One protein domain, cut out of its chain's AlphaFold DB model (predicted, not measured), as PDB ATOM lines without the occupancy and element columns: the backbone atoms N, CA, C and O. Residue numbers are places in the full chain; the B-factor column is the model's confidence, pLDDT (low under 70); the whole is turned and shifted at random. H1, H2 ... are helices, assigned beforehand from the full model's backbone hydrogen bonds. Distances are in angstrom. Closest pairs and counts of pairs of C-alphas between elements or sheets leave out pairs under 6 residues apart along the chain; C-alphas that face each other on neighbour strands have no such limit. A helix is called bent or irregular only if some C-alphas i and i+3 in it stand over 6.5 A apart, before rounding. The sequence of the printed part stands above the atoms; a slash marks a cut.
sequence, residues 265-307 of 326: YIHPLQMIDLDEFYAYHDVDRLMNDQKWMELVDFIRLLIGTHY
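Overview. This is residues 265 to 307 of the 326 residues of the protein "Hypothetical protein" of Rotaria socialis (UniProt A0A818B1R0). Two helices make an open V, a loose helical hairpin: H1 is the longer arm and H2 the shorter one, and they meet near the tight link between them. The far parts of both arms stick out with nothing packed on them: residues 268 to 273 and 275 to 281 of H1, and residues 300 to 307 of H2. The printed part has 43 residues with two named helices, H1 then H2 along the chain, and no named strand; its class is all helix. It is loose, with a radius of gyration of the C-alphas of 12.7 A, and flat in outline, spanning 36 by 27 by 11 A.

Arrangement. H1, residues 268 to 288, has a kink of 31 degrees near residue 282. It is neither bent nor irregular, but only just: C-alphas 279 and 282 are 6.3 A apart. H1 touches H2, residues 292 to 307, with residues 283 to 287 alone, and H2 touches H1 with residues 292 to 295 alone. The closest C-alphas of the two are those of Leu 286 and Leu 295, 5.8 A apart. The helices run opposite ways at a steep tilt of 40 degrees and form a hairpin. In H2 every O i to N i+4 pair is within hydrogen-bond range; in H1, 15 of 17 are.

Along the chain. H1 begins at C-alpha 268, at (199.100, 229.436, 64.418), and measures 29.1 A to C-alpha 288. H2 measures 22.3 A from C-alpha 292, at (199.145, 196.594, 61.821), to C-alpha 307, at (182.137, 210.158, 56.742).

Size, cuts and confidence. The two C-alphas farthest apart are those of Tyr 265 and Met 293, at 36.6 A. The printed part has no cut. The model's pLDDT is under 70 at residues 265 to 276, 278 to 279 and 305 to 307; its mean over the printed part is 76.5.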
ATOM      1  N   TYR A 265     199.755 230.278  73.601       51.31
ATOM      2  CA  TYR A 265     201.200 230.164  73.874       51.31
ATOM      3  C   TYR A 265     201.996 229.682  72.647       51.31
ATOM      4  O   TYR A 265     203.213 229.540  72.715       51.31
ATOM      5  N   ILE A 266     201.291 229.384  71.556       55.03
ATOM      6  CA  ILE A 266     201.748 228.699  70.358       55.03
ATOM      7  C   ILE A 266     201.226 229.511  69.169       55.03
ATOM      8  O   ILE A 266     200.032 229.799  69.093       55.03
ATOM      9  N   HIS A 267     202.117 229.910  68.265       61.34
ATOM     10  CA  HIS A 267     201.762 230.633  67.041       61.34
ATOM     11  C   HIS A 267     200.886 229.746  66.123       61.34
ATOM     12  O   HIS A 267     201.120 228.544  66.102       61.34
ATOM     13  N   PRO A 268     199.953 230.255  65.293       60.31
ATOM     14  CA  PRO A 268     199.100 229.436  64.418       60.31
ATOM     15  C   PRO A 268     199.848 228.412  63.578       60.31
ATOM     16  O   PRO A 268     199.448 227.261  63.525       60.31
ATOM     17  N   LEU A 269     200.973 228.809  62.978       61.72
ATOM     18  CA  LEU A 269     201.845 227.877  62.253       61.72
ATOM     19  C   LEU A 269     202.395 226.761  63.157       61.72
ATOM     20  O   LEU A 269     202.431 225.616  62.739       61.72
ATOM     21  N   GLN A 270     202.749 227.073  64.406       64.19
ATOM     22  CA  GLN A 270     203.183 226.070  65.384       64.19
ATOM     23  C   GLN A 270     202.016 225.208  65.890       64.19
ATOM     24  O   GLN A 270     202.234 224.070  66.282       64.19
ATOM     25  N   MET A 271     200.787 225.734  65.907       64.62
ATOM     26  CA  MET A 271     199.587 224.966  66.244       64.62
ATOM     27  C   MET A 271     199.282 223.953  65.136       64.62
ATOM     28  O   MET A 271     198.993 222.805  65.439       64.62
ATOM     29  N   ILE A 272     199.425 224.361  63.869       63.09
ATOM     30  CA  ILE A 272     199.328 223.463  62.710       63.09
ATOM     31  C   ILE A 272     200.415 222.385  62.791       63.09
ATOM     32  O   ILE A 272     200.091 221.211  62.670       63.09
ATOM     33  N   ASP A 273     201.669 222.762  63.074       65.06
ATOM     34  CA  ASP A 273     202.762 221.796  63.268       65.06
ATOM     35  C   ASP A 273     202.474 220.810  64.406       65.06
ATOM     36  O   ASP A 273     202.814 219.633  64.311       65.06
ATOM     37  N   LEU A 274     201.861 221.280  65.495       65.62
ATOM     38  CA  LEU A 274     201.533 220.453  66.651       65.62
ATOM     39  C   LEU A 274     200.376 219.491  66.357       65.62
ATOM     40  O   LEU A 274     200.456 218.321  66.727       65.62
ATOM     41  N   ASP A 275     199.325 219.959  65.682       65.19
ATOM     42  CA  ASP A 275     198.209 219.119  65.236       65.19
ATOM     43  C   ASP A 275     198.689 218.066  64.225       65.19
ATOM     44  O   ASP A 275     198.352 216.889  64.354       65.19
ATOM     45  N   GLU A 276     199.528 218.464  63.262       68.19
ATOM     46  CA  GLU A 276     200.159 217.566  62.287       68.19
ATOM     47  C   GLU A 276     201.059 216.540  62.996       68.19
ATOM     48  O   GLU A 276     200.956 215.339  62.740       68.19
ATOM     49  N   PHE A 277     201.859 216.982  63.972       71.44
ATOM     50  CA  PHE A 277     202.669 216.104  64.813       71.44
ATOM     51  C   PHE A 277     201.818 215.085  65.567       71.44
ATOM     52  O   PHE A 277     202.136 213.904  65.521       71.44
ATOM     53  N   TYR A 278     200.744 215.491  66.248       67.62
ATOM     54  CA  TYR A 278     199.908 214.549  66.998       67.62
ATOM     55  C   TYR A 278     199.154 213.582  66.083       67.62
ATOM     56  O   TYR A 278     199.046 212.400  66.413       67.62
ATOM     57  N   ALA A 279     198.679 214.051  64.925       66.94
ATOM     58  CA  ALA A 279     198.020 213.203  63.939       66.94
ATOM     59  C   ALA A 279     198.970 212.133  63.375       66.94
ATOM     60  O   ALA A 279     198.568 210.979  63.211       66.94
ATOM     61  N   TYR A 280     200.230 212.492  63.112       77.06
ATOM     62  CA  TYR A 280     201.235 211.549  62.620       77.06
ATOM     63  C   TYR A 280     201.860 210.704  63.720       77.06
ATOM     64  O   TYR A 280     202.143 209.539  63.477       77.06
ATOM     65  N   HIS A 281     201.996 211.219  64.940       81.19
ATOM     66  CA  HIS A 281     202.648 210.517  66.042       81.19
ATOM     67  C   HIS A 281     202.005 209.160  66.330       81.19
ATOM     68  O   HIS A 281     202.712 208.164  66.479       81.19
ATOM     69  N   ASP A 282     200.672 209.100  66.383       78.81
ATOM     70  CA  ASP A 282     199.972 207.839  66.628       78.81
ATOM     71  C   ASP A 282     200.113 206.864  65.455       78.81
ATOM     72  O   ASP A 282     200.317 205.669  65.675       78.81
ATOM     73  N   VAL A 283     200.071 207.359  64.217       83.31
ATOM     74  CA  VAL A 283     200.276 206.541  63.013       83.31
ATOM     75  C   VAL A 283     201.703 205.994  62.972       83.31
ATOM     76  O   VAL A 283     201.889 204.784  62.844       83.31
ATOM     77  N   ASP A 284     202.697 206.858  63.157       85.50
ATOM     78  CA  ASP A 284     204.119 206.523  63.159       85.50
ATOM     79  C   ASP A 284     204.451 205.541  64.279       85.50
ATOM     80  O   ASP A 284     205.163 204.563  64.055       85.50
ATOM     81  N   ARG A 285     203.901 205.740  65.482       89.81
ATOM     82  CA  ARG A 285     204.054 204.802  66.601       89.81
ATOM     83  C   ARG A 285     203.491 203.429  66.244       89.81
ATOM     84  O   ARG A 285     204.175 202.428  66.430       89.81
ATOM     85  N   LEU A 286     202.274 203.367  65.700       89.38
ATOM     86  CA  LEU A 286     201.647 202.100  65.307       89.38
ATOM     87  C   LEU A 286     202.405 201.398  64.170       89.38
ATOM     88  O   LEU A 286     202.500 200.170  64.176       89.38
ATOM     89  N   MET A 287     202.968 202.154  63.226       88.94
ATOM     90  CA  MET A 287     203.813 201.623  62.153       88.94
ATOM     91  C   MET A 287     205.153 201.094  62.680       88.94
ATOM     92  O   MET A 287     205.537 199.972  62.350       88.94
ATOM     93  N   ASN A 288     205.843 201.869  63.521       92.25
ATOM     94  CA  ASN A 288     207.143 201.505  64.089       92.25
ATOM     95  C   ASN A 288     207.044 200.293  65.024       92.25
ATOM     96  O   ASN A 288     207.888 199.400  64.966       92.25
ATOM     97  N   ASP A 289     205.973 200.215  65.815       94.44
ATOM     98  CA  ASP A 289     205.680 199.079  66.694       94.44
ATOM     99  C   ASP A 289     205.118 197.860  65.929       94.44
ATOM    100  O   ASP A 289     204.800 196.839  66.538       94.44
ATOM    101  N   GLN A 290     204.956 197.955  64.600       93.81
ATOM    102  CA  GLN A 290     204.384 196.918  63.726       93.81
ATOM    103  C   GLN A 290     202.983 196.442  64.159       93.81
ATOM    104  O   GLN A 290     202.584 195.294  63.943       93.81
ATOM    105  N   LYS A 291     202.194 197.341  64.753       92.12
ATOM    106  CA  LYS A 291     200.829 197.089  65.236       92.12
ATOM    107  C   LYS A 291     199.802 197.254  64.112       92.12
ATOM    108  O   LYS A 291     198.902 198.088  64.177       92.12
ATOM    109  N   TRP A 292     199.916 196.437  63.065       91.56
ATOM    110  CA  TRP A 292     199.145 196.594  61.821       91.56
ATOM    111  C   TRP A 292     197.625 196.535  61.999       91.56
ATOM    112  O   TRP A 292     196.903 197.288  61.351       91.56
ATOM    113  N   MET A 293     197.125 195.676  62.890       93.25
ATOM    114  CA  MET A 293     195.683 195.577  63.148       93.25
ATOM    115  C   MET A 293     195.142 196.818  63.870       93.25
ATOM    116  O   MET A 293     194.101 197.336  63.480       93.25
ATOM    117  N   GLU A 294     195.882 197.344  64.852       89.31
ATOM    118  CA  GLU A 294     195.525 198.591  65.543       89.31
ATOM    119  C   GLU A 294     195.581 199.788  64.582       89.31
ATOM    120  O   GLU A 294     194.712 200.653  64.634       89.31
ATOM    121  N   LEU A 295     196.550 199.813  63.656       88.69
ATOM    122  CA  LEU A 295     196.628 200.824  62.600       88.69
ATOM    123  C   LEU A 295     195.414 200.771  61.665       88.69
ATOM    124  O   LEU A 295     194.820 201.803  61.361       88.69
ATOM    125  N   VAL A 296     195.023 199.575  61.221       88.31
ATOM    126  CA  VAL A 296     193.837 199.389  60.374       88.31
ATOM    127  C   VAL A 296     192.573 199.851  61.099       88.31
ATOM    128  O   VAL A 296     191.744 200.535  60.495       88.31
ATOM    129  N   ASP A 297     192.422 199.523  62.382       88.88
ATOM    130  CA  ASP A 297     191.275 199.954  63.184       88.88
ATOM    131  C   ASP A 297     191.270 201.471  63.412       88.88
ATOM    132  O   ASP A 297     190.222 202.106  63.274       88.88
ATOM    133  N   PHE A 298     192.436 202.071  63.669       84.81
ATOM    134  CA  PHE A 298     192.604 203.519  63.769       84.81
ATOM    135  C   PHE A 298     192.202 204.227  62.468       84.81
ATOM    136  O   PHE A 298     191.375 205.137  62.495       84.81
ATOM    137  N   ILE A 299     192.705 203.772  61.314       84.75
ATOM    138  CA  ILE A 299     192.368 204.349  60.003       84.75
ATOM    139  C   ILE A 299     190.872 204.187  59.708       84.75
ATOM    140  O   ILE A 299     190.225 205.129  59.251       84.75
ATOM    141  N   ARG A 300     190.284 203.019  59.995       84.44
ATOM    142  CA  ARG A 300     188.839 202.793  59.819       84.44
ATOM    143  C   ARG A 300     188.003 203.709  60.702       84.44
ATOM    144  O   ARG A 300     186.978 204.200  60.236       84.44
ATOM    145  N   LEU A 301     188.425 203.955  61.941       81.62
ATOM    146  CA  LEU A 301     187.761 204.887  62.849       81.62
ATOM    147  C   LEU A 301     187.882 206.334  62.350       81.62
ATOM    148  O   LEU A 301     186.883 207.053  62.326       81.62
ATOM    149  N   LEU A 302     189.070 206.749  61.909       76.69
ATOM    150  CA  LEU A 302     189.316 208.078  61.347       76.69
ATOM    151  C   LEU A 302     188.441 208.327  60.108       76.69
ATOM    152  O   LEU A 302     187.719 209.318  60.034       76.69
ATOM    153  N   ILE A 303     188.426 207.380  59.168       76.19
ATOM    154  CA  ILE A 303     187.556 207.425  57.987       76.19
ATOM    155  C   ILE A 303     186.085 207.422  58.428       76.19
ATOM    156  O   ILE A 303     185.303 208.269  58.002       76.19
ATOM    157  N   GLY A 304     185.689 206.505  59.311       73.31
ATOM    158  CA  GLY A 304     184.310 206.376  59.779       73.31
ATOM    159  C   GLY A 304     183.768 207.665  60.397       73.31
ATOM    160  O   GLY A 304     182.694 208.119  60.017       73.31
ATOM    161  N   THR A 305     184.536 208.296  61.285       67.31
ATOM    162  CA  THR A 305     184.166 209.569  61.928       67.31
ATOM    163  C   THR A 305     184.063 210.721  60.922       67.31
ATOM    164  O   THR A 305     183.111 211.505  60.978       67.31
ATOM    165  N   HIS A 306     184.968 210.779  59.942       61.34
ATOM    166  CA  HIS A 306     184.927 211.770  58.867       61.34
ATOM    167  C   HIS A 306     183.657 211.640  58.000       61.34
ATOM    168  O   HIS A 306     182.966 212.625  57.733       61.34
ATOM    169  N   TYR A 307     183.288 210.414  57.617       59.97
ATOM    170  CA  TYR A 307     182.137 210.158  56.742       59.97
ATOM    171  C   TYR A 307     180.786 210.052  57.470       59.97
ATOM    172  O   TYR A 307     179.750 210.273  56.842       59.97
TER     173      TYR A 307